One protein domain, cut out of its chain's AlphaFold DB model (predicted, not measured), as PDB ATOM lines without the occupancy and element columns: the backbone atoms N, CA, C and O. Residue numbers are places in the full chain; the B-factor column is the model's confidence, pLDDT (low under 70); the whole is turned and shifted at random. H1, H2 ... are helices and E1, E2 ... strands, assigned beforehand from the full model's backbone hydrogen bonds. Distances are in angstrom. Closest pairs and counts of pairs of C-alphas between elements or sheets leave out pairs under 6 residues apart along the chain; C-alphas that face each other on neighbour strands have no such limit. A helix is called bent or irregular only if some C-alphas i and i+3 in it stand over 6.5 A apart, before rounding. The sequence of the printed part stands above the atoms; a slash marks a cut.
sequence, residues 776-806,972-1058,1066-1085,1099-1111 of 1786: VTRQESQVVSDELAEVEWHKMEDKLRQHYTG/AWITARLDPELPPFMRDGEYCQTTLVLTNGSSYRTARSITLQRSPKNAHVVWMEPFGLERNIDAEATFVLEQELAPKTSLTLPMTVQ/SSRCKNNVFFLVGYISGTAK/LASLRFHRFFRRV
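What this domain is: This is residues 776 to 806, 972 to 1058, 1066 to 1085 and 1099 to 1111 of the 1786 residues of an uncharacterized protein of Trypanosoma cruzi (strain CL Brener) (UniProt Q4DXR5). Two four-stranded sheets lie face to face as a sandwich, E1 E3 E7 E5 on one side and E6 E4 E8 E9 on the other, and the long helix H2 runs slantwise over the far face of the second sheet. The short helix H1 stands up from that same face at E9, and the short, irregular H3 sits beside the edge strand E5 of the first sheet, while E2 lies away from both sheets. The printed part has 151 residues, with three named helices and nine named strands in the order H1 H2 E1 E2 E3 E4 E5 H3 E6 E7 E8 E9; the sheets run in the orders E1 - E3 - E7 - E5 and E6 - E4 - E8 - E9, both all antiparallel. The class is mixed, helices and strands, and the whole is compact, with a radius of gyration of the C-alphas of 15.3 A and spans of 52 by 34 by 29 A.

Where its parts are: H1 takes residues 776 to 783 and begins with C-alpha 776 at (-23.725, 19.435, -23.603). H2, residues 786 to 806, is 30.1 A long. After a cut come E1, residues 974 to 979, 16.9 A, and E2, residues 985 to 987, which pairs with no named strand. E3, residues 991 to 1000, is 29.8 A long and begins with C-alpha 991 at (-12.575, 38.023, -27.106). E4 is residues 1007 to 1014, 20.0 A, and E5 is residues 1022 to 1024. H3, residues 1025 to 1033, is irregular: C-alphas 1026 and 1029 are 9.7 A apart. E6 is residues 1038 to 1045, 18.3 A, and E7 is residues 1050 to 1058, 25.7 A. E8, residues 1072 to 1081, is 28.4 A long, and E9, residues 1102 to 1110, 27.0 A, ends with C-alpha 1110 at (-19.552, 25.353, -29.837).

How they stand to each other: The two strongly twisted sheets make a sandwich, two sheets face to face: the facing parts are 9.8 A centre to centre, and the strands of the one stand at 13 degrees to those of the other. Between the sheets, the closest C-alphas of E1 and E9 are those of Ile 974 and His 1105, 6.3 A. In the first sheet, N 977 of E1 and O 997 of E3 are 2.9 A apart, N 996 of E3 and O 1053 of E7 2.8 A, and N 1023 of E5 and O 1056 of E7 2.9 A, each within hydrogen-bond range. In the second, N 1009 of E4 and O 1043 of E6 are at 2.8 A, N 1076 of E8 and O 1013 of E4 at 2.8 A, and N 1075 of E8 and O 1107 of E9 at 2.9 A, within the same range. H1 and H2 are on the same face of the second sheet, two layers, with helices on one face of a sheet. H2 lies over E4, E8 and E9 at a height over the sheet of 8.9 A, slantwise to the strands, at 48 degrees to E4 on the local plane; its closest C-alphas to E4 are Met 796 and Gln 1013, 6.1 A. H1 lies over E9 and stands up from the sheet; the closest C-alphas are those of Thr 777 and Phe 1108, 4.7 A. H1 and H2 are close but not clearly touching, with Ser 781 and Ala 789 closest by C-alphas, 6.7 A. H3 is on the first sheet, over none of its strands, but only just, with 2 of its C-alphas falling on E5; the C-alphas of Glu 1025 and Met 1055 of E7 are its closest to that strand, 5.6 A. E2 is apart from E1 and E3. Every O i to N i+4 pair is within hydrogen-bond range in H1, against 14 of 17 in H2 and 2 of 5 in H3, where 1 of 6 O i to N i+3 pairs is.

The domain as a whole: The two C-alphas farthest apart, those of Asp 988 and Lys 1085, are 52.4 A apart. Residues 807 to 971, 1059 to 1065 and 1086 to 1098 are not printed, and the C-alphas across these cuts are 22.9 A, 17.5 A and 17.4 A apart. Of the links that are printed whole, none is long. The mean pLDDT of the printed part is 79.5; it is under 70 at residues 782 to 789, 805 to 806, 1003 to 1004, 1066 to 1070, 1082 to 1085 and 1099 to 1101.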
ATOM      1  N   VAL A 776     -23.972  18.357 -22.629       76.65
ATOM      2  CA  VAL A 776     -23.725  19.435 -23.603       76.65
ATOM      3  C   VAL A 776     -22.728  18.988 -24.678       76.65
ATOM      4  O   VAL A 776     -23.017  19.144 -25.863       76.65
ATOM      5  N   THR A 777     -21.607  18.349 -24.305       79.63
ATOM      6  CA  THR A 777     -20.682  17.729 -25.278       79.63
ATOM      7  C   THR A 777     -21.404  16.712 -26.154       79.63
ATOM      8  O   THR A 777     -21.179  16.683 -27.366       79.63
ATOM      9  N   ARG A 778     -22.282  15.886 -25.568       70.75
ATOM     10  CA  ARG A 778     -23.037  14.859 -26.299       70.75
ATOM     11  C   ARG A 778     -23.999  15.476 -27.318       70.75
ATOM     12  O   ARG A 778     -24.011  15.040 -28.467       70.75
ATOM     13  N   GLN A 779     -24.771  16.488 -26.915       73.53
ATOM     14  CA  GLN A 779     -25.717  17.186 -27.790       73.53
ATOM     15  C   GLN A 779     -24.998  17.926 -28.925       73.53
ATOM     16  O   GLN A 779     -25.317  17.702 -30.090       73.53
ATOM     17  N   GLU A 780     -23.977  18.735 -28.624       73.45
ATOM     18  CA  GLU A 780     -23.239  19.476 -29.658       73.45
ATOM     19  C   GLU A 780     -22.486  18.542 -30.619       73.45
ATOM     20  O   GLU A 780     -22.459  18.795 -31.824       73.45
ATOM     21  N   SER A 781     -21.939  17.415 -30.141       71.68
ATOM     22  CA  SER A 781     -21.283  16.433 -31.021       71.68
ATOM     23  C   SER A 781     -22.252  15.848 -32.056       71.68
ATOM     24  O   SER A 781     -21.874  15.698 -33.215       71.68
ATOM     25  N   GLN A 782     -23.515  15.599 -31.683       65.81
ATOM     26  CA  GLN A 782     -24.548  15.115 -32.612       65.81
ATOM     27  C   GLN A 782     -24.942  16.160 -33.673       65.81
ATOM     28  O   GLN A 782     -25.376  15.791 -34.764       65.81
ATOM     29  N   VAL A 783     -24.766  17.456 -33.393       67.51
ATOM     30  CA  VAL A 783     -24.974  18.532 -34.380       67.51
ATOM     31  C   VAL A 783     -23.767  18.672 -35.325       67.51
ATOM     32  O   VAL A 783     -23.912  19.156 -36.448       67.51
ATOM     33  N   VAL A 784     -22.580  18.202 -34.922       65.98
ATOM     34  CA  VAL A 784     -21.333  18.243 -35.710       65.98
ATOM     35  C   VAL A 784     -20.984  16.858 -36.283       65.98
ATOM     36  O   VAL A 784     -19.855  16.398 -36.166       65.98
ATOM     37  N   SER A 785     -21.957  16.236 -36.964       60.91
ATOM     38  CA  SER A 785     -21.795  15.107 -37.905       60.91
ATOM     39  C   SER A 785     -20.746  14.059 -37.495       60.91
ATOM     40  O   SER A 785     -19.621  14.120 -37.992       60.91
ATOM     41  N   ASP A 786     -21.144  13.096 -36.654       57.31
ATOM     42  CA  ASP A 786     -20.373  11.984 -36.059       57.31
ATOM     43  C   ASP A 786     -18.954  11.753 -36.641       57.31
ATOM     44  O   ASP A 786     -17.962  11.948 -35.942       57.31
ATOM     45  N   GLU A 787     -18.838  11.386 -37.925       63.19
ATOM     46  CA  GLU A 787     -17.566  11.109 -38.621       63.19
ATOM     47  C   GLU A 787     -16.516  12.232 -38.499       63.19
ATOM     48  O   GLU A 787     -15.339  11.973 -38.242       63.19
ATOM     49  N   LEU A 788     -16.926  13.496 -38.659       63.67
ATOM     50  CA  LEU A 788     -16.029  14.654 -38.607       63.67
ATOM     51  C   LEU A 788     -15.561  14.967 -37.184       63.67
ATOM     52  O   LEU A 788     -14.459  15.494 -37.021       63.67
ATOM     53  N   ALA A 789     -16.375  14.653 -36.174       69.26
ATOM     54  CA  ALA A 789     -15.977  14.747 -34.776       69.26
ATOM     55  C   ALA A 789     -15.025  13.597 -34.410       69.26
ATOM     56  O   ALA A 789     -13.941  13.847 -33.885       69.26
ATOM     57  N   GLU A 790     -15.364  12.350 -34.759       75.33
ATOM     58  CA  GLU A 790     -14.529  11.179 -34.461       75.33
ATOM     59  C   GLU A 790     -13.142  11.245 -35.103       75.33
ATOM     60  O   GLU A 790     -12.165  10.893 -34.445       75.33
ATOM     61  N   VAL A 791     -13.011  11.750 -36.335       73.61
ATOM     62  CA  VAL A 791     -11.699  11.929 -36.986       73.61
ATOM     63  C   VAL A 791     -10.800  12.921 -36.234       73.61
ATOM     64  O   VAL A 791      -9.577  12.764 -36.241       73.61
ATOM     65  N   GLU A 792     -11.362  13.928 -35.564       75.18
ATOM     66  CA  GLU A 792     -10.583  14.845 -34.723       75.18
ATOM     67  C   GLU A 792     -10.328  14.263 -33.322       75.18
ATOM     68  O   GLU A 792      -9.216  14.409 -32.810       75.18
ATOM     69  N   TRP A 793     -11.282  13.519 -32.746       81.50
ATOM     70  CA  TRP A 793     -11.065  12.758 -31.510       81.50
ATOM     71  C   TRP A 793      -9.930  11.740 -31.651       81.50
ATOM     72  O   TRP A 793      -9.007  11.756 -30.840       81.50
ATOM     73  N   HIS A 794      -9.921  10.937 -32.718       78.12
ATOM     74  CA  HIS A 794      -8.878   9.940 -32.981       78.12
ATOM     75  C   HIS A 794      -7.480  10.573 -33.076       78.12
ATOM     76  O   HIS A 794      -6.523  10.036 -32.521       78.12
ATOM     77  N   LYS A 795      -7.347  11.748 -33.708       77.87
ATOM     78  CA  LYS A 795      -6.062  12.471 -33.802       77.87
ATOM     79  C   LYS A 795      -5.575  13.007 -32.459       77.87
ATOM     80  O   LYS A 795      -4.366  13.075 -32.244       77.87
ATOM     81  N   MET A 796      -6.484  13.405 -31.569       83.73
ATOM     82  CA  MET A 796      -6.125  13.801 -30.206       83.73
ATOM     83  C   MET A 796      -5.781  12.575 -29.346       83.73
ATOM     84  O   MET A 796      -4.795  12.606 -28.612       83.73
ATOM     85  N   GLU A 797      -6.525  11.473 -29.486       83.86
ATOM     86  CA  GLU A 797      -6.259  10.211 -28.786       83.86
ATOM     87  C   GLU A 797      -4.905   9.606 -29.176       83.86
ATOM     88  O   GLU A 797      -4.128   9.259 -28.290       83.86
ATOM     89  N   ASP A 798      -4.576   9.512 -30.469       79.61
ATOM     90  CA  ASP A 798      -3.287   8.969 -30.925       79.61
ATOM     91  C   ASP A 798      -2.092   9.794 -30.410       79.61
ATOM     92  O   ASP A 798      -1.035   9.225 -30.126       79.61
ATOM     93  N   LYS A 799      -2.249  11.116 -30.236       79.57
ATOM     94  CA  LYS A 799      -1.216  11.988 -29.651       79.57
ATOM     95  C   LYS A 799      -1.064  11.800 -28.150       79.57
ATOM     96  O   LYS A 799       0.060  11.634 -27.683       79.57
ATOM     97  N   LEU A 800      -2.167  11.748 -27.401       82.07
ATOM     98  CA  LEU A 800      -2.095  11.443 -25.972       82.07
ATOM     99  C   LEU A 800      -1.504  10.048 -25.733       82.07
ATOM    100  O   LEU A 800      -0.617   9.901 -24.897       82.07
ATOM    101  N   ARG A 801      -1.910   9.032 -26.507       78.99
ATOM    102  CA  ARG A 801      -1.327   7.680 -26.435       78.99
ATOM    103  C   ARG A 801       0.190   7.719 -26.664       78.99
ATOM    104  O   ARG A 801       0.920   7.141 -25.863       78.99
ATOM    105  N   GLN A 802       0.667   8.454 -27.674       78.29
ATOM    106  CA  GLN A 802       2.103   8.674 -27.903       78.29
ATOM    107  C   GLN A 802       2.788   9.344 -26.698       78.29
ATOM    108  O   GLN A 802       3.811   8.840 -26.232       78.29
ATOM    109  N   HIS A 803       2.199  10.410 -26.146       79.46
ATOM    110  CA  HIS A 803       2.711  11.116 -24.968       79.46
ATOM    111  C   HIS A 803       2.887  10.176 -23.761       79.46
ATOM    112  O   HIS A 803       3.985  10.099 -23.211       79.46
ATOM    113  N   TYR A 804       1.867   9.385 -23.398       76.56
ATOM    114  CA  TYR A 804       1.977   8.417 -22.297       76.56
ATOM    115  C   TYR A 804       3.001   7.307 -22.575       76.56
ATOM    116  O   TYR A 804       3.738   6.929 -21.665       76.56
ATOM    117  N   THR A 805       3.116   6.810 -23.814       69.93
ATOM    118  CA  THR A 805       4.159   5.818 -24.147       69.93
ATOM    119  C   THR A 805       5.581   6.384 -24.078       69.93
ATOM    120  O   THR A 805       6.513   5.631 -23.804       69.93
ATOM    121  N   GLY A 806       5.763   7.697 -24.264       59.46
ATOM    122  CA  GLY A 806       7.074   8.354 -24.227       59.46
ATOM    123  C   GLY A 806       7.754   8.356 -22.851       59.46
ATOM    124  O   GLY A 806       8.979   8.439 -22.785       59.46
ATOM    125  N   ALA A 972     -12.379   3.800 -13.508       73.02
ATOM    126  CA  ALA A 972     -12.572   5.171 -12.949       73.02
ATOM    127  C   ALA A 972     -12.760   6.311 -13.995       73.02
ATOM    128  O   ALA A 972     -12.556   6.086 -15.189       73.02
ATOM    129  N   TRP A 973     -13.147   7.536 -13.571       78.94
ATOM    130  CA  TRP A 973     -13.545   8.633 -14.487       78.94
ATOM    131  C   TRP A 973     -13.381  10.094 -13.979       78.94
ATOM    132  O   TRP A 973     -13.443  10.361 -12.777       78.94
ATOM    133  N   ILE A 974     -13.213  11.038 -14.924       82.76
ATOM    134  CA  ILE A 974     -13.100  12.512 -14.758       82.76
ATOM    135  C   ILE A 974     -14.211  13.236 -15.557       82.76
ATOM    136  O   ILE A 974     -14.695  12.696 -16.549       82.76
ATOM    137  N   THR A 975     -14.577  14.461 -15.151       83.18
ATOM    138  CA  THR A 975     -15.438  15.416 -15.887       83.18
ATOM    139  C   THR A 975     -14.797  16.802 -16.058       83.18
ATOM    140  O   THR A 975     -13.852  17.142 -15.343       83.18
ATOM    141  N   ALA A 976     -15.334  17.617 -16.976       86.84
ATOM    142  CA  ALA A 976     -14.922  18.998 -17.248       86.84
ATOM    143  C   ALA A 976     -16.121  19.965 -17.400       86.84
ATOM    144  O   ALA A 976     -17.203  19.550 -17.814       86.84
ATOM    145  N   ARG A 977     -15.921  21.254 -17.090       88.29
ATOM    146  CA  ARG A 977     -16.860  22.378 -17.322       88.29
ATOM    147  C   ARG A 977     -16.105  23.702 -17.509       88.29
ATOM    148  O   ARG A 977     -14.939  23.772 -17.126       88.29
ATOM    149  N   LEU A 978     -16.755  24.754 -18.007       87.73
ATOM    150  CA  LEU A 978     -16.195  26.119 -18.002       87.73
ATOM    151  C   LEU A 978     -16.762  26.980 -16.855       87.73
ATOM    152  O   LEU A 978     -17.793  26.651 -16.259       87.73
ATOM    153  N   ASP A 979     -16.053  28.059 -16.516       85.39
ATOM    154  CA  ASP A 979     -16.426  29.040 -15.490       85.39
ATOM    155  C   ASP A 979     -15.813  30.433 -15.794       85.39
ATOM    156  O   ASP A 979     -14.593  30.599 -15.675       85.39
ATOM    157  N   PRO A 980     -16.607  31.437 -16.216       86.35
ATOM    158  CA  PRO A 980     -17.988  31.316 -16.692       86.35
ATOM    159  C   PRO A 980     -18.080  30.470 -17.977       86.35
ATOM    160  O   PRO A 980     -17.147  30.447 -18.778       86.35
ATOM    161  N   GLU A 981     -19.210  29.793 -18.206       85.97
ATOM    162  CA  GLU A 981     -19.496  29.158 -19.507       85.97
ATOM    163  C   GLU A 981     -19.557  30.198 -20.638       85.97
ATOM    164  O   GLU A 981     -19.915  31.360 -20.423       85.97
ATOM    165  N   LEU A 982     -19.203  29.768 -21.854       85.21
ATOM    166  CA  LEU A 982     -19.128  30.650 -23.020       85.21
ATOM    167  C   LEU A 982     -20.518  31.194 -23.406       85.21
ATOM    168  O   LEU A 982     -21.509  30.459 -23.339       85.21
ATOM    169  N   PRO A 983     -20.621  32.462 -23.845       82.75
ATOM    170  CA  PRO A 983     -21.885  33.011 -24.317       82.75
ATOM    171  C   PRO A 983     -22.348  32.280 -25.592       82.75
ATOM    172  O   PRO A 983     -21.525  31.948 -26.447       82.75
ATOM    173  N   PRO A 984     -23.667  32.059 -25.778       76.89
ATOM    174  CA  PRO A 984     -24.186  31.313 -26.928       76.89
ATOM    175  C   PRO A 984     -23.945  32.024 -28.269       76.89
ATOM    176  O   PRO A 984     -23.958  31.375 -29.313       76.89
ATOM    177  N   PHE A 985     -23.711  33.341 -28.237       83.59
ATOM    178  CA  PHE A 985     -23.370  34.161 -29.393       83.59
ATOM    179  C   PHE A 985     -22.160  35.051 -29.086       83.59
ATOM    180  O   PHE A 985     -22.103  35.652 -28.014       83.59
ATOM    181  N   MET A 986     -21.250  35.179 -30.052       87.48
ATOM    182  CA  MET A 986     -20.149  36.160 -30.079       87.48
ATOM    183  C   MET A 986     -20.096  36.839 -31.457       87.48
ATOM    184  O   MET A 986     -20.678  36.336 -32.418       87.48
ATOM    185  N   ARG A 987     -19.407  37.972 -31.586       87.28
ATOM    186  CA  ARG A 987     -19.172  38.694 -32.850       87.28
ATOM    187  C   ARG A 987     -17.789  38.366 -33.437       87.28
ATOM    188  O   ARG A 987     -16.883  37.972 -32.711       87.28
ATOM    189  N   ASP A 988     -17.616  38.504 -34.751       85.41
ATOM    190  CA  ASP A 988     -16.352  38.167 -35.436       85.41
ATOM    191  C   ASP A 988     -15.163  39.001 -34.906       85.41
ATOM    192  O   ASP A 988     -15.186  40.232 -34.949       85.41
ATOM    193  N   GLY A 989     -14.134  38.332 -34.381       83.86
ATOM    194  CA  GLY A 989     -12.977  38.934 -33.709       83.86
ATOM    195  C   GLY A 989     -13.155  39.256 -32.216       83.86
ATOM    196  O   GLY A 989     -12.214  39.774 -31.612       83.86
ATOM    197  N   GLU A 990     -14.317  38.985 -31.608       89.48
ATOM    198  CA  GLU A 990     -14.591  39.219 -30.176       89.48
ATOM    199  C   GLU A 990     -13.795  38.263 -29.268       89.48
ATOM    200  O   GLU A 990     -13.627  37.086 -29.596       89.48
ATOM    201  N   TYR A 991     -13.339  38.767 -28.116       89.15
ATOM    202  CA  TYR A 991     -12.575  38.023 -27.106       89.15
ATOM    203  C   TYR A 991     -13.448  37.673 -25.891       89.15
ATOM    204  O   TYR A 991     -14.214  38.508 -25.412       89.15
ATOM    205  N   CYS A 992     -13.296  36.463 -25.344       87.58
ATOM    206  CA  CYS A 992     -13.956  36.025 -24.110       87.58
ATOM    207  C   CYS A 992     -12.975  35.282 -23.185       87.58
ATOM    208  O   CYS A 992     -12.371  34.289 -23.587       87.58
ATOM    209  N   GLN A 993     -12.828  35.753 -21.944       88.83
ATOM    210  CA  GLN A 993     -12.023  35.117 -20.892       88.83
ATOM    211  C   GLN A 993     -12.864  34.091 -20.111       88.83
ATOM    212  O   GLN A 993     -14.009  34.370 -19.748       88.83
ATOM    213  N   THR A 994     -12.310  32.905 -19.842       90.91
ATOM    214  CA  THR A 994     -12.988  31.806 -19.129       90.91
ATOM    215  C   THR A 994     -11.990  30.844 -18.464       90.91
ATOM    216  O   THR A 994     -10.806  30.826 -18.796       90.91
ATOM    217  N   THR A 995     -12.450  30.027 -17.513       90.79
ATOM    218  CA  THR A 995     -11.643  29.022 -16.802       90.79
ATOM    219  C   THR A 995     -12.181  27.613 -17.048       90.79
ATOM    220  O   THR A 995     -13.341  27.332 -16.758       90.79
ATOM    221  N   LEU A 996     -11.343  26.685 -17.515       90.21
ATOM    222  CA  LEU A 996     -11.667  25.256 -17.588       90.21
ATOM    223  C   LEU A 996     -11.483  24.602 -16.216       90.21
ATOM    224  O   LEU A 996     -10.404  24.678 -15.631       90.21
ATOM    225  N   VAL A 997     -12.523  23.930 -15.722       90.00
ATOM    226  CA  VAL A 997     -12.548  23.249 -14.423       90.00
ATOM    227  C   VAL A 997     -12.698  21.741 -14.630       90.00
ATOM    228  O   VAL A 997     -13.694  21.294 -15.197       90.00
ATOM    229  N   LEU A 998     -11.738  20.948 -14.148       89.84
ATOM    230  CA  LEU A 998     -11.733  19.475 -14.216       89.84
ATOM    231  C   LEU A 998     -12.035  18.865 -12.842       89.84
ATOM    232  O   LEU A 998     -11.642  19.448 -11.839       89.84
ATOM    233  N   THR A 999     -12.719  17.717 -12.757       85.44
ATOM    234  CA  THR A 999     -13.103  17.068 -11.477       85.44
ATOM    235  C   THR A 999     -13.068  15.533 -11.558       85.44
ATOM    236  O   THR A 999     -13.548  14.959 -12.530       85.44
ATOM    237  N   ASN A1000     -12.553  14.836 -10.533       86.26
ATOM    238  CA  ASN A1000     -12.637  13.364 -10.442       86.26
ATOM    239  C   ASN A1000     -14.013  12.943  -9.891       86.26
ATOM    240  O   ASN A1000     -14.297  13.131  -8.707       86.26
ATOM    241  N   GLY A1001     -14.860  12.364 -10.748       76.97
ATOM    242  CA  GLY A1001     -16.235  11.976 -10.412       76.97
ATOM    243  C   GLY A1001     -16.373  10.620  -9.709       76.97
ATOM    244  O   GLY A1001     -17.468  10.259  -9.278       76.97
ATOM    245  N   SER A1002     -15.293   9.841  -9.592       74.90
ATOM    246  CA  SER A1002     -15.368   8.484  -9.048       74.90
ATOM    247  C   SER A1002     -15.401   8.451  -7.513       74.90
ATOM    248  O   SER A1002     -14.842   9.306  -6.828       74.90
ATOM    249  N   SER A1003     -16.041   7.420  -6.954       69.57
ATOM    250  CA  SER A1003     -16.184   7.250  -5.499       69.57
ATOM    251  C   SER A1003     -15.035   6.483  -4.832       69.57
ATOM    252  O   SER A1003     -15.002   6.428  -3.604       69.57
ATOM    253  N   TYR A1004     -14.135   5.852  -5.603       67.35
ATOM    254  CA  TYR A1004     -13.235   4.807  -5.074       67.35
ATOM    255  C   TYR A1004     -11.796   4.798  -5.628       67.35
ATOM    256  O   TYR A1004     -10.987   4.019  -5.127       67.35
ATOM    257  N   ARG A1005     -11.457   5.575  -6.671       74.12
ATOM    258  CA  ARG A1005     -10.135   5.504  -7.331       74.12
ATOM    259  C   ARG A1005      -9.574   6.892  -7.676       74.12
ATOM    260  O   ARG A1005     -10.261   7.746  -8.231       74.12
ATOM    261  N   THR A1006      -8.300   7.104  -7.362       80.02
ATOM    262  CA  THR A1006      -7.538   8.294  -7.771       80.02
ATOM    263  C   THR A1006      -7.266   8.256  -9.276       80.02
ATOM    264  O   THR A1006      -7.037   7.182  -9.832       80.02
ATOM    265  N   ALA A1007      -7.274   9.419  -9.927       83.13
ATOM    266  CA  ALA A1007      -6.818   9.573 -11.305       83.13
ATOM    267  C   ALA A1007      -5.393  10.150 -11.320       83.13
ATOM    268  O   ALA A1007      -5.088  11.050 -10.537       83.13
ATOM    269  N   ARG A1008      -4.519   9.628 -12.186       81.30
ATOM    270  CA  ARG A1008      -3.086   9.980 -12.247       81.30
ATOM    271  C   ARG A1008      -2.671  10.554 -13.601       81.30
ATOM    272  O   ARG A1008      -3.256  10.185 -14.618       81.30
ATOM    273  N   SER A1009      -1.630  11.388 -13.593       84.50
ATOM    274  CA  SER A1009      -0.966  11.995 -14.756       84.50
ATOM    275  C   SER A1009      -1.957  12.629 -15.737       84.50
ATOM    276  O   SER A1009      -2.224  12.074 -16.802       84.50
ATOM    277  N   ILE A1010      -2.539  13.768 -15.365       88.70
ATOM    278  CA  ILE A1010      -3.606  14.434 -16.117       88.70
ATOM    279  C   ILE A1010      -3.014  15.315 -17.213       88.70
ATOM    280  O   ILE A1010      -2.258  16.255 -16.953       88.70
ATOM    281  N   THR A1011      -3.406  15.027 -18.451       90.32
ATOM    282  CA  THR A1011      -2.970  15.756 -19.647       90.32
ATOM    283  C   THR A1011      -4.162  16.267 -20.441       90.32
ATOM    284  O   THR A1011      -5.253  15.707 -20.375       90.32
ATOM    285  N   LEU A1012      -3.953  17.339 -21.197       90.89
ATOM    286  CA  LEU A1012      -4.943  18.008 -22.027       90.89
ATOM    287  C   LEU A1012      -4.405  18.141 -23.454       90.89
ATOM    288  O   LEU A1012      -3.328  18.692 -23.681       90.89
ATOM    289  N   GLN A1013      -5.184  17.671 -24.421       90.98
ATOM    290  CA  GLN A1013      -4.939  17.851 -25.847       90.98
ATOM    291  C   GLN A1013      -6.090  18.657 -26.454       90.98
ATOM    292  O   GLN A1013      -7.258  18.346 -26.223       90.98
ATOM    293  N   ARG A1014      -5.766  19.675 -27.255       88.76
ATOM    294  CA  ARG A1014      -6.732  20.420 -28.086       88.76
ATOM    295  C   ARG A1014      -6.669  19.953 -29.544       88.76
ATOM    296  O   ARG A1014      -5.643  19.414 -29.967       88.76
ATOM    297  N   SER A1015      -7.738  20.168 -30.319       85.06
ATOM    298  CA  SER A1015      -7.731  19.839 -31.758       85.06
ATOM    299  C   SER A1015      -6.717  20.722 -32.504       85.06
ATOM    300  O   SER A1015      -6.816  21.949 -32.414       85.06
ATOM    301  N   PRO A1016      -5.801  20.149 -33.311       76.14
ATOM    302  CA  PRO A1016      -4.840  20.931 -34.090       76.14
ATOM    303  C   PRO A1016      -5.478  21.815 -35.167       76.14
ATOM    304  O   PRO A1016      -4.918  22.850 -35.516       76.14
ATOM    305  N   LYS A1017      -6.659  21.450 -35.690       73.68
ATOM    306  CA  LYS A1017      -7.396  22.315 -36.627       73.68
ATOM    307  C   LYS A1017      -7.916  23.574 -35.941       73.68
ATOM    308  O   LYS A1017      -7.889  24.644 -36.541       73.68
ATOM    309  N   ASN A1018      -8.354  23.441 -34.689       75.31
ATOM    310  CA  ASN A1018      -9.119  24.466 -33.982       75.31
ATOM    311  C   ASN A1018      -8.305  25.192 -32.901       75.31
ATOM    312  O   ASN A1018      -8.825  26.102 -32.265       75.31
ATOM    313  N   ALA A1019      -7.034  24.823 -32.704       75.69
ATOM    314  CA  ALA A1019      -6.145  25.409 -31.700       75.69
ATOM    315  C   ALA A1019      -6.154  26.947 -31.715       75.69
ATOM    316  O   ALA A1019      -6.222  27.555 -30.653       75.69
ATOM    317  N   HIS A1020      -6.181  27.538 -32.917       75.29
ATOM    318  CA  HIS A1020      -6.178  28.979 -33.172       75.29
ATOM    319  C   HIS A1020      -7.260  29.794 -32.448       75.29
ATOM    320  O   HIS A1020      -7.052  30.986 -32.259       75.29
ATOM    321  N   VAL A1021      -8.387  29.194 -32.040       82.41
ATOM    322  CA  VAL A1021      -9.457  29.931 -31.340       82.41
ATOM    323  C   VAL A1021      -9.212  30.067 -29.832       82.41
ATOM    324  O   VAL A1021      -9.943  30.808 -29.182       82.41
ATOM    325  N   VAL A1022      -8.219  29.370 -29.253       88.09
ATOM    326  CA  VAL A1022      -7.974  29.339 -27.794       88.09
ATOM    327  C   VAL A1022      -6.518  29.636 -27.436       88.09
ATOM    328  O   VAL A1022      -5.616  28.843 -27.714       88.09
ATOM    329  N   TRP A1023      -6.326  30.726 -26.696       89.35
ATOM    330  CA  TRP A1023      -5.104  31.055 -25.968       89.35
ATOM    331  C   TRP A1023      -5.172  30.511 -24.534       89.35
ATOM    332  O   TRP A1023      -6.080  30.862 -23.781       89.35
ATOM    333  N   MET A1024      -4.216  29.670 -24.133       90.04
ATOM    334  CA  MET A1024      -4.079  29.186 -22.752       90.04
ATOM    335  C   MET A1024      -2.976  29.965 -22.032       90.04
ATOM    336  O   MET A1024      -1.793  29.825 -22.355       90.04
ATOM    337  N   GLU A1025      -3.362  30.768 -21.042       85.03
ATOM    338  CA  GLU A1025      -2.491  31.769 -20.411       85.03
ATOM    339  C   GLU A1025      -1.223  31.198 -19.743       85.03
ATOM    340  O   GLU A1025      -0.154  31.769 -19.966       85.03
ATOM    341  N   PRO A1026      -1.251  30.064 -19.005       85.81
ATOM    342  CA  PRO A1026      -0.069  29.589 -18.272       85.81
ATOM    343  C   PRO A1026       1.086  29.055 -19.133       85.81
ATOM    344  O   PRO A1026       2.131  28.709 -18.585       85.81
ATOM    345  N   PHE A1027       0.910  28.926 -20.454       85.80
ATOM    346  CA  PHE A1027       1.855  28.210 -21.322       85.80
ATOM    347  C   PHE A1027       2.656  29.100 -22.290       85.80
ATOM    348  O   PHE A1027       3.626  28.616 -22.876       85.80
ATOM    349  N   GLY A1028       2.298  30.381 -22.436       84.94
ATOM    350  CA  GLY A1028       3.027  31.355 -23.265       84.94
ATOM    351  C   GLY A1028       3.012  31.075 -24.776       84.94
ATOM    352  O   GLY A1028       2.424  30.099 -25.258       84.94
ATOM    353  N   LEU A1029       3.647  31.959 -25.551       79.78
ATOM    354  CA  LEU A1029       3.491  32.008 -27.007       79.78
ATOM    355  C   LEU A1029       3.963  30.744 -27.732       79.78
ATOM    356  O   LEU A1029       3.251  30.247 -28.601       79.78
ATOM    357  N   GLU A1030       5.132  30.193 -27.393       78.60
ATOM    358  CA  GLU A1030       5.691  29.058 -28.144       78.60
ATOM    359  C   GLU A1030       4.846  27.782 -28.026       78.60
ATOM    360  O   GLU A1030       4.664  27.070 -29.016       78.60
ATOM    361  N   ARG A1031       4.280  27.506 -26.842       83.07
ATOM    362  CA  ARG A1031       3.369  26.368 -26.626       83.07
ATOM    363  C   ARG A1031       1.987  26.608 -27.220       83.07
ATOM    364  O   ARG A1031       1.350  25.656 -27.655       83.07
ATOM    365  N   ASN A1032       1.520  27.857 -27.254       83.49
ATOM    366  CA  ASN A1032       0.244  28.189 -27.882       83.49
ATOM    367  C   ASN A1032       0.327  28.186 -29.421       83.49
ATOM    368  O   ASN A1032      -0.642  27.777 -30.057       83.49
ATOM    369  N   ILE A1033       1.465  28.546 -30.029       75.32
ATOM    370  CA  ILE A1033       1.698  28.408 -31.482       75.32
ATOM    371  C   ILE A1033       1.729  26.938 -31.915       75.32
ATOM    372  O   ILE A1033       1.234  26.611 -32.994       75.32
ATOM    373  N   ASP A1034       2.255  26.041 -31.079       79.32
ATOM    374  CA  ASP A1034       2.207  24.607 -31.348       79.32
ATOM    375  C   ASP A1034       0.760  24.070 -31.249       79.32
ATOM    376  O   ASP A1034       0.207  23.800 -30.177       79.32
ATOM    377  N   ALA A1035       0.127  23.915 -32.413       72.08
ATOM    378  CA  ALA A1035      -1.198  23.320 -32.560       72.08
ATOM    379  C   ALA A1035      -1.219  21.811 -32.240       72.08
ATOM    380  O   ALA A1035      -2.288  21.238 -32.023       72.08
ATOM    381  N   GLU A1036      -0.059  21.152 -32.208       80.03
ATOM    382  CA  GLU A1036       0.079  19.733 -31.891       80.03
ATOM    383  C   GLU A1036       0.279  19.493 -30.381       80.03
ATOM    384  O   GLU A1036       0.017  18.379 -29.925       80.03
ATOM    385  N   ALA A1037       0.684  20.513 -29.613       81.96
ATOM    386  CA  ALA A1037       1.118  20.404 -28.219       81.96
ATOM    387  C   ALA A1037       0.131  19.687 -27.279       81.96
ATOM    388  O   ALA A1037      -1.054  20.024 -27.197       81.96
ATOM    389  N   THR A1038       0.676  18.762 -26.485       85.63
ATOM    390  CA  THR A1038       0.039  18.212 -25.283       85.63
ATOM    391  C   THR A1038       0.411  19.061 -24.067       85.63
ATOM    392  O   THR A1038       1.594  19.318 -23.820       85.63
ATOM    393  N   PHE A1039      -0.589  19.460 -23.285       87.16
ATOM    394  CA  PHE A1039      -0.433  20.231 -22.054       87.16
ATOM    395  C   PHE A1039      -0.522  19.290 -20.845       87.16
ATOM    396  O   PHE A1039      -1.502  18.564 -20.694       87.16
ATOM    397  N   VAL A1040       0.493  19.281 -19.982       86.65
ATOM    398  CA  VAL A1040       0.442  18.554 -18.699       86.65
ATOM    399  C   VAL A1040      -0.204  19.479 -17.670       86.65
ATOM    400  O   VAL A1040       0.198  20.638 -17.579       86.65
ATOM    401  N   LEU A1041      -1.216  18.996 -16.942       85.78
ATOM    402  CA  LEU A1041      -2.002  19.820 -16.016       85.78
ATOM    403  C   LEU A1041      -1.720  19.510 -14.542       85.78
ATOM    404  O   LEU A1041      -1.494  20.435 -13.773       85.78
ATOM    405  N   GLU A1042      -1.744  18.234 -14.150       80.32
ATOM    406  CA  GLU A1042      -1.521  17.786 -12.765       80.32
ATOM    407  C   GLU A1042      -1.036  16.332 -12.711       80.32
ATOM    408  O   GLU A1042      -1.280  15.552 -13.634       80.32
ATOM    409  N   GLN A1043      -0.398  15.941 -11.608       77.68
ATOM    410  CA  GLN A1043       0.157  14.600 -11.429       77.68
ATOM    411  C   GLN A1043      -0.809  13.624 -10.734       77.68
ATOM    412  O   GLN A1043      -0.844  12.450 -11.107       77.68
ATOM    413  N   GLU A1044      -1.633  14.077  -9.782       82.35
ATOM    414  CA  GLU A1044      -2.700  13.268  -9.163       82.35
ATOM    415  C   GLU A1044      -3.959  14.107  -8.880       82.35
ATOM    416  O   GLU A1044      -3.871  15.228  -8.393       82.35
ATOM    417  N   LEU A1045      -5.149  13.536  -9.112       85.22
ATOM    418  CA  LEU A1045      -6.431  14.122  -8.707       85.22
ATOM    419  C   LEU A1045      -7.238  13.104  -7.895       85.22
ATOM    420  O   LEU A1045      -7.739  12.094  -8.411       85.22
ATOM    421  N   ALA A1046      -7.341  13.377  -6.596       82.27
ATOM    422  CA  ALA A1046      -8.046  12.540  -5.636       82.27
ATOM    423  C   ALA A1046      -9.558  12.463  -5.942       82.27
ATOM    424  O   ALA A1046     -10.112  13.354  -6.591       82.27
ATOM    425  N   PRO A1047     -10.261  11.411  -5.480       79.01
ATOM    426  CA  PRO A1047     -11.716  11.325  -5.589       79.01
ATOM    427  C   PRO A1047     -12.405  12.609  -5.101       79.01
ATOM    428  O   PRO A1047     -12.195  13.031  -3.965       79.01
ATOM    429  N   LYS A1048     -13.257  13.200  -5.949       82.12
ATOM    430  CA  LYS A1048     -14.038  14.425  -5.687       82.12
ATOM    431  C   LYS A1048     -13.248  15.739  -5.539       82.12
ATOM    432  O   LYS A1048     -13.842  16.722  -5.103       82.12
ATOM    433  N   THR A1049     -11.967  15.808  -5.916       86.02
ATOM    434  CA  THR A1049     -11.242  17.094  -6.025       86.02
ATOM    435  C   THR A1049     -11.279  17.661  -7.449       86.02
ATOM    436  O   THR A1049     -11.574  16.934  -8.404       86.02
ATOM    437  N   SER A1050     -10.956  18.953  -7.594       87.70
ATOM    438  CA  SER A1050     -11.023  19.695  -8.864       87.70
ATOM    439  C   SER A1050      -9.772  20.543  -9.140       87.70
ATOM    440  O   SER A1050      -9.055  20.901  -8.210       87.70
ATOM    441  N   LEU A1051      -9.548  20.880 -10.414       89.53
ATOM    442  CA  LEU A1051      -8.422  21.667 -10.948       89.53
ATOM    443  C   LEU A1051      -8.930  22.756 -11.912       89.53
ATOM    444  O   LEU A1051      -9.955  22.545 -12.555       89.53
ATOM    445  N   THR A1052      -8.222  23.886 -12.043       89.27
ATOM    446  CA  THR A1052      -8.644  25.067 -12.830       89.27
ATOM    447  C   THR A1052      -7.557  25.586 -13.786       89.27
ATOM    448  O   THR A1052      -6.415  25.751 -13.362       89.27
ATOM    449  N   LEU A1053      -7.916  25.920 -15.032       90.42
ATOM    450  CA  LEU A1053      -7.024  26.448 -16.080       90.42
ATOM    451  C   LEU A1053      -7.640  27.689 -16.772       90.42
ATOM    452  O   LEU A1053      -8.649  27.524 -17.461       90.42
ATOM    453  N   PRO A1054      -7.064  28.902 -16.643       90.60
ATOM    454  CA  PRO A1054      -7.553  30.095 -17.341       90.60
ATOM    455  C   PRO A1054      -7.184  30.100 -18.834       90.60
ATOM    456  O   PRO A1054      -6.118  29.620 -19.238       90.60
ATOM    457  N   MET A1055      -8.081  30.639 -19.660       91.08
ATOM    458  CA  MET A1055      -7.924  30.763 -21.108       91.08
ATOM    459  C   MET A1055      -8.742  31.921 -21.690       91.08
ATOM    460  O   MET A1055      -9.805  32.282 -21.183       91.08
ATOM    461  N   THR A1056      -8.287  32.436 -22.829       90.32
ATOM    462  CA  THR A1056      -9.013  33.418 -23.637       90.32
ATOM    463  C   THR A1056      -9.383  32.812 -24.992       90.32
ATOM    464  O   THR A1056      -8.543  32.222 -25.672       90.32
ATOM    465  N   VAL A1057     -10.648  32.956 -25.386       89.05
ATOM    466  CA  VAL A1057     -11.209  32.461 -26.651       89.05
ATOM    467  C   VAL A1057     -11.471  33.636 -27.594       89.05
ATOM    468  O   VAL A1057     -12.097  34.611 -27.174       89.05
ATOM    469  N   GLN A1058     -11.044  33.536 -28.858       88.49
ATOM    470  CA  GLN A1058     -11.427  34.479 -29.916       88.49
ATOM    471  C   GLN A1058     -12.427  33.839 -30.890       88.49
ATOM    472  O   GLN A1058     -12.239  32.717 -31.360       88.49
ATOM    473  N   SER A1066     -13.693  25.964 -45.527       51.31
ATOM    474  CA  SER A1066     -12.485  25.414 -44.901       51.31
ATOM    475  C   SER A1066     -12.752  24.774 -43.536       51.31
ATOM    476  O   SER A1066     -13.246  25.400 -42.596       51.31
ATOM    477  N   SER A1067     -12.335  23.511 -43.388       50.14
ATOM    478  CA  SER A1067     -12.556  22.737 -42.158       50.14
ATOM    479  C   SER A1067     -11.851  23.292 -40.912       50.14
ATOM    480  O   SER A1067     -12.146  22.816 -39.815       50.14
ATOM    481  N   ARG A1068     -10.953  24.280 -41.070       50.41
ATOM    482  CA  ARG A1068     -10.315  25.006 -39.962       50.41
ATOM    483  C   ARG A1068     -11.210  26.097 -39.372       50.41
ATOM    484  O   ARG A1068     -11.157  26.286 -38.170       50.41
ATOM    485  N   CYS A1069     -12.060  26.778 -40.144       53.24
ATOM    486  CA  CYS A1069     -12.832  27.942 -39.672       53.24
ATOM    487  C   CYS A1069     -14.063  27.564 -38.815       53.24
ATOM    488  O   CYS A1069     -15.170  28.044 -39.051       53.24
ATOM    489  N   LYS A1070     -13.891  26.667 -37.836       64.28
ATOM    490  CA  LYS A1070     -14.950  26.158 -36.956       64.28
ATOM    491  C   LYS A1070     -14.745  26.648 -35.525       64.28
ATOM    492  O   LYS A1070     -13.769  26.279 -34.880       64.28
ATOM    493  N   ASN A1071     -15.727  27.388 -35.008       73.47
ATOM    494  CA  ASN A1071     -15.800  27.909 -33.632       73.47
ATOM    495  C   ASN A1071     -16.123  26.809 -32.605       73.47
ATOM    496  O   ASN A1071     -17.119  26.850 -31.883       73.47
ATOM    497  N   ASN A1072     -15.287  25.777 -32.606       81.20
ATOM    498  CA  ASN A1072     -15.512  24.496 -31.966       81.20
ATOM    499  C   ASN A1072     -14.337  24.217 -31.016       81.20
ATOM    500  O   ASN A1072     -13.266  23.791 -31.456       81.20
ATOM    501  N   VAL A1073     -14.539  24.444 -29.719       85.53
ATOM    502  CA  VAL A1073     -13.539  24.215 -28.671       85.53
ATOM    503  C   VAL A1073     -13.534  22.729 -28.312       85.53
ATOM    504  O   VAL A1073     -14.394  22.256 -27.572       85.53
ATOM    505  N   PHE A1074     -12.577  21.991 -28.876       87.01
ATOM    506  CA  PHE A1074     -12.355  20.568 -28.609       87.01
ATOM    507  C   PHE A1074     -11.219  20.367 -27.605       87.01
ATOM    508  O   PHE A1074     -10.079  20.741 -27.893       87.01
ATOM    509  N   PHE A1075     -11.518  19.695 -26.492       89.66
ATOM    510  CA  PHE A1075     -10.548  19.260 -25.490       89.66
ATOM    511  C   PHE A1075     -10.691  17.763 -25.195       89.66
ATOM    512  O   PHE A1075     -11.785  17.258 -24.938       89.66
ATOM    513  N   LEU A1076      -9.566  17.055 -25.188       88.61
ATOM    514  CA  LEU A1076      -9.447  15.668 -24.758       88.61
ATOM    515  C   LEU A1076      -8.543  15.614 -23.524       88.61
ATOM    516  O   LEU A1076      -7.382  16.019 -23.595       88.61
ATOM    517  N   VAL A1077      -9.064  15.115 -22.405       87.63
ATOM    518  CA  VAL A1077      -8.315  14.964 -21.150       87.63
ATOM    519  C   VAL A1077      -7.901  13.505 -20.978       87.63
ATOM    520  O   VAL A1077      -8.767  12.635 -20.894       87.63
ATOM    521  N   GLY A1078      -6.598  13.229 -20.916       87.04
ATOM    522  CA  GLY A1078      -6.042  11.908 -20.605       87.04
ATOM    523  C   GLY A1078      -5.751  11.748 -19.114       87.04
ATOM    524  O   GLY A1078      -5.368  12.716 -18.455       87.04
ATOM    525  N   TYR A1079      -5.942  10.540 -18.575       87.40
ATOM    526  CA  TYR A1079      -5.621  10.186 -17.185       87.40
ATOM    527  C   TYR A1079      -5.530   8.665 -16.991       87.40
ATOM    528  O   TYR A1079      -6.133   7.894 -17.735       87.40
ATOM    529  N   ILE A1080      -4.805   8.212 -15.967       83.75
ATOM    530  CA  ILE A1080      -4.616   6.787 -15.646       83.75
ATOM    531  C   ILE A1080      -5.458   6.389 -14.421       83.75
ATOM    532  O   ILE A1080      -5.503   7.108 -13.422       83.75
ATOM    533  N   SER A1081      -6.109   5.224 -14.496       72.42
ATOM    534  CA  SER A1081      -6.991   4.629 -13.481       72.42
ATOM    535  C   SER A1081      -6.348   3.377 -12.858       72.42
ATOM    536  O   SER A1081      -6.630   2.255 -13.281       72.42
ATOM    537  N   GLY A1082      -5.506   3.551 -11.833       63.98
ATOM    538  CA  GLY A1082      -4.741   2.464 -11.195       63.98
ATOM    539  C   GLY A1082      -4.715   2.517  -9.663       63.98
ATOM    540  O   GLY A1082      -5.288   3.415  -9.047       63.98
ATOM    541  N   THR A1083      -4.057   1.538  -9.039       55.58
ATOM    542  CA  THR A1083      -3.852   1.454  -7.582       55.58
ATOM    543  C   THR A1083      -2.368   1.521  -7.236       55.58
ATOM    544  O   THR A1083      -1.582   0.740  -7.757       55.58
ATOM    545  N   ALA A1084      -1.988   2.388  -6.291       51.12
ATOM    546  CA  ALA A1084      -0.596   2.651  -5.883       51.12
ATOM    547  C   ALA A1084       0.121   1.488  -5.144       51.12
ATOM    548  O   ALA A1084       1.021   1.720  -4.347       51.12
ATOM    549  N   LYS A1085      -0.311   0.235  -5.346       50.08
ATOM    550  CA  LYS A1085       0.295  -0.985  -4.778       50.08
ATOM    551  C   LYS A1085       0.844  -1.955  -5.828       50.08
ATOM    552  O   LYS A1085       1.344  -3.011  -5.458       50.08
ATOM    553  N   LEU A1099      -1.394   0.215 -20.979       55.54
ATOM    554  CA  LEU A1099      -2.372   0.848 -21.873       55.54
ATOM    555  C   LEU A1099      -3.834   0.528 -21.509       55.54
ATOM    556  O   LEU A1099      -4.723   1.260 -21.939       55.54
ATOM    557  N   ALA A1100      -4.100  -0.515 -20.715       52.58
ATOM    558  CA  ALA A1100      -5.454  -0.910 -20.313       52.58
ATOM    559  C   ALA A1100      -6.029  -0.078 -19.143       52.58
ATOM    560  O   ALA A1100      -7.231  -0.138 -18.878       52.58
ATOM    561  N   SER A1101      -5.190   0.699 -18.448       65.32
ATOM    562  CA  SER A1101      -5.590   1.617 -17.370       65.32
ATOM    563  C   SER A1101      -5.667   3.087 -17.808       65.32
ATOM    564  O   SER A1101      -6.108   3.931 -17.023       65.32
ATOM    565  N   LEU A1102      -5.275   3.407 -19.048       77.64
ATOM    566  CA  LEU A1102      -5.384   4.742 -19.636       77.64
ATOM    567  C   LEU A1102      -6.837   5.036 -20.050       77.64
ATOM    568  O   LEU A1102      -7.463   4.262 -20.771       77.64
ATOM    569  N   ARG A1103      -7.364   6.176 -19.602       77.25
ATOM    570  CA  ARG A1103      -8.736   6.650 -19.822       77.25
ATOM    571  C   ARG A1103      -8.709   8.035 -20.468       77.25
ATOM    572  O   ARG A1103      -7.736   8.780 -20.330       77.25
ATOM    573  N   PHE A1104      -9.810   8.394 -21.124       84.94
ATOM    574  CA  PHE A1104     -10.006   9.715 -21.718       84.94
ATOM    575  C   PHE A1104     -11.365  10.299 -21.333       84.94
ATOM    576  O   PHE A1104     -12.343   9.565 -21.195       84.94
ATOM    577  N   HIS A1105     -11.428  11.620 -21.183       84.70
ATOM    578  CA  HIS A1105     -12.666  12.392 -21.092       84.70
ATOM    579  C   HIS A1105     -12.718  13.372 -22.269       84.70
ATOM    580  O   HIS A1105     -11.771  14.128 -22.499       84.70
ATOM    581  N   ARG A1106     -13.811  13.327 -23.033       87.27
ATOM    582  CA  ARG A1106     -14.057  14.194 -24.193       87.27
ATOM    583  C   ARG A1106     -14.911  15.389 -23.761       87.27
ATOM    584  O   ARG A1106     -15.988  15.184 -23.203       87.27
ATOM    585  N   PHE A1107     -14.447  16.604 -24.053       87.90
ATOM    586  CA  PHE A1107     -15.141  17.862 -23.774       87.90
ATOM    587  C   PHE A1107     -15.241  18.721 -25.040       87.90
ATOM    588  O   PHE A1107     -14.238  19.002 -25.702       87.90
ATOM    589  N   PHE A1108     -16.454  19.154 -25.372       87.39
ATOM    590  CA  PHE A1108     -16.749  19.967 -26.545       87.39
ATOM    591  C   PHE A1108     -17.675  21.139 -26.187       87.39
ATOM    592  O   PHE A1108     -18.665  20.985 -25.464       87.39
ATOM    593  N   ARG A1109     -17.358  22.319 -26.729       86.35
ATOM    594  CA  ARG A1109     -18.235  23.496 -26.760       86.35
ATOM    595  C   ARG A1109     -18.219  24.124 -28.148       86.35
ATOM    596  O   ARG A1109     -17.179  24.174 -28.809       86.35
ATOM    597  N   ARG A1110     -19.367  24.641 -28.573       81.93
ATOM    598  CA  ARG A1110     -19.552  25.353 -29.837       81.93
ATOM    599  C   ARG A1110     -19.972  26.789 -29.549       81.93
ATOM    600  O   ARG A1110     -20.871  27.010 -28.747       81.93
ATOM    601  N   VAL A1111     -19.358  27.747 -30.235       78.67
ATOM    602  CA  VAL A1111     -19.742  29.164 -30.188       78.67
ATOM    603  C   VAL A1111     -20.404  29.532 -31.513       78.67
ATOM    604  O   VAL A1111     -19.855  29.260 -32.583       78.67
TER     605      VAL A1111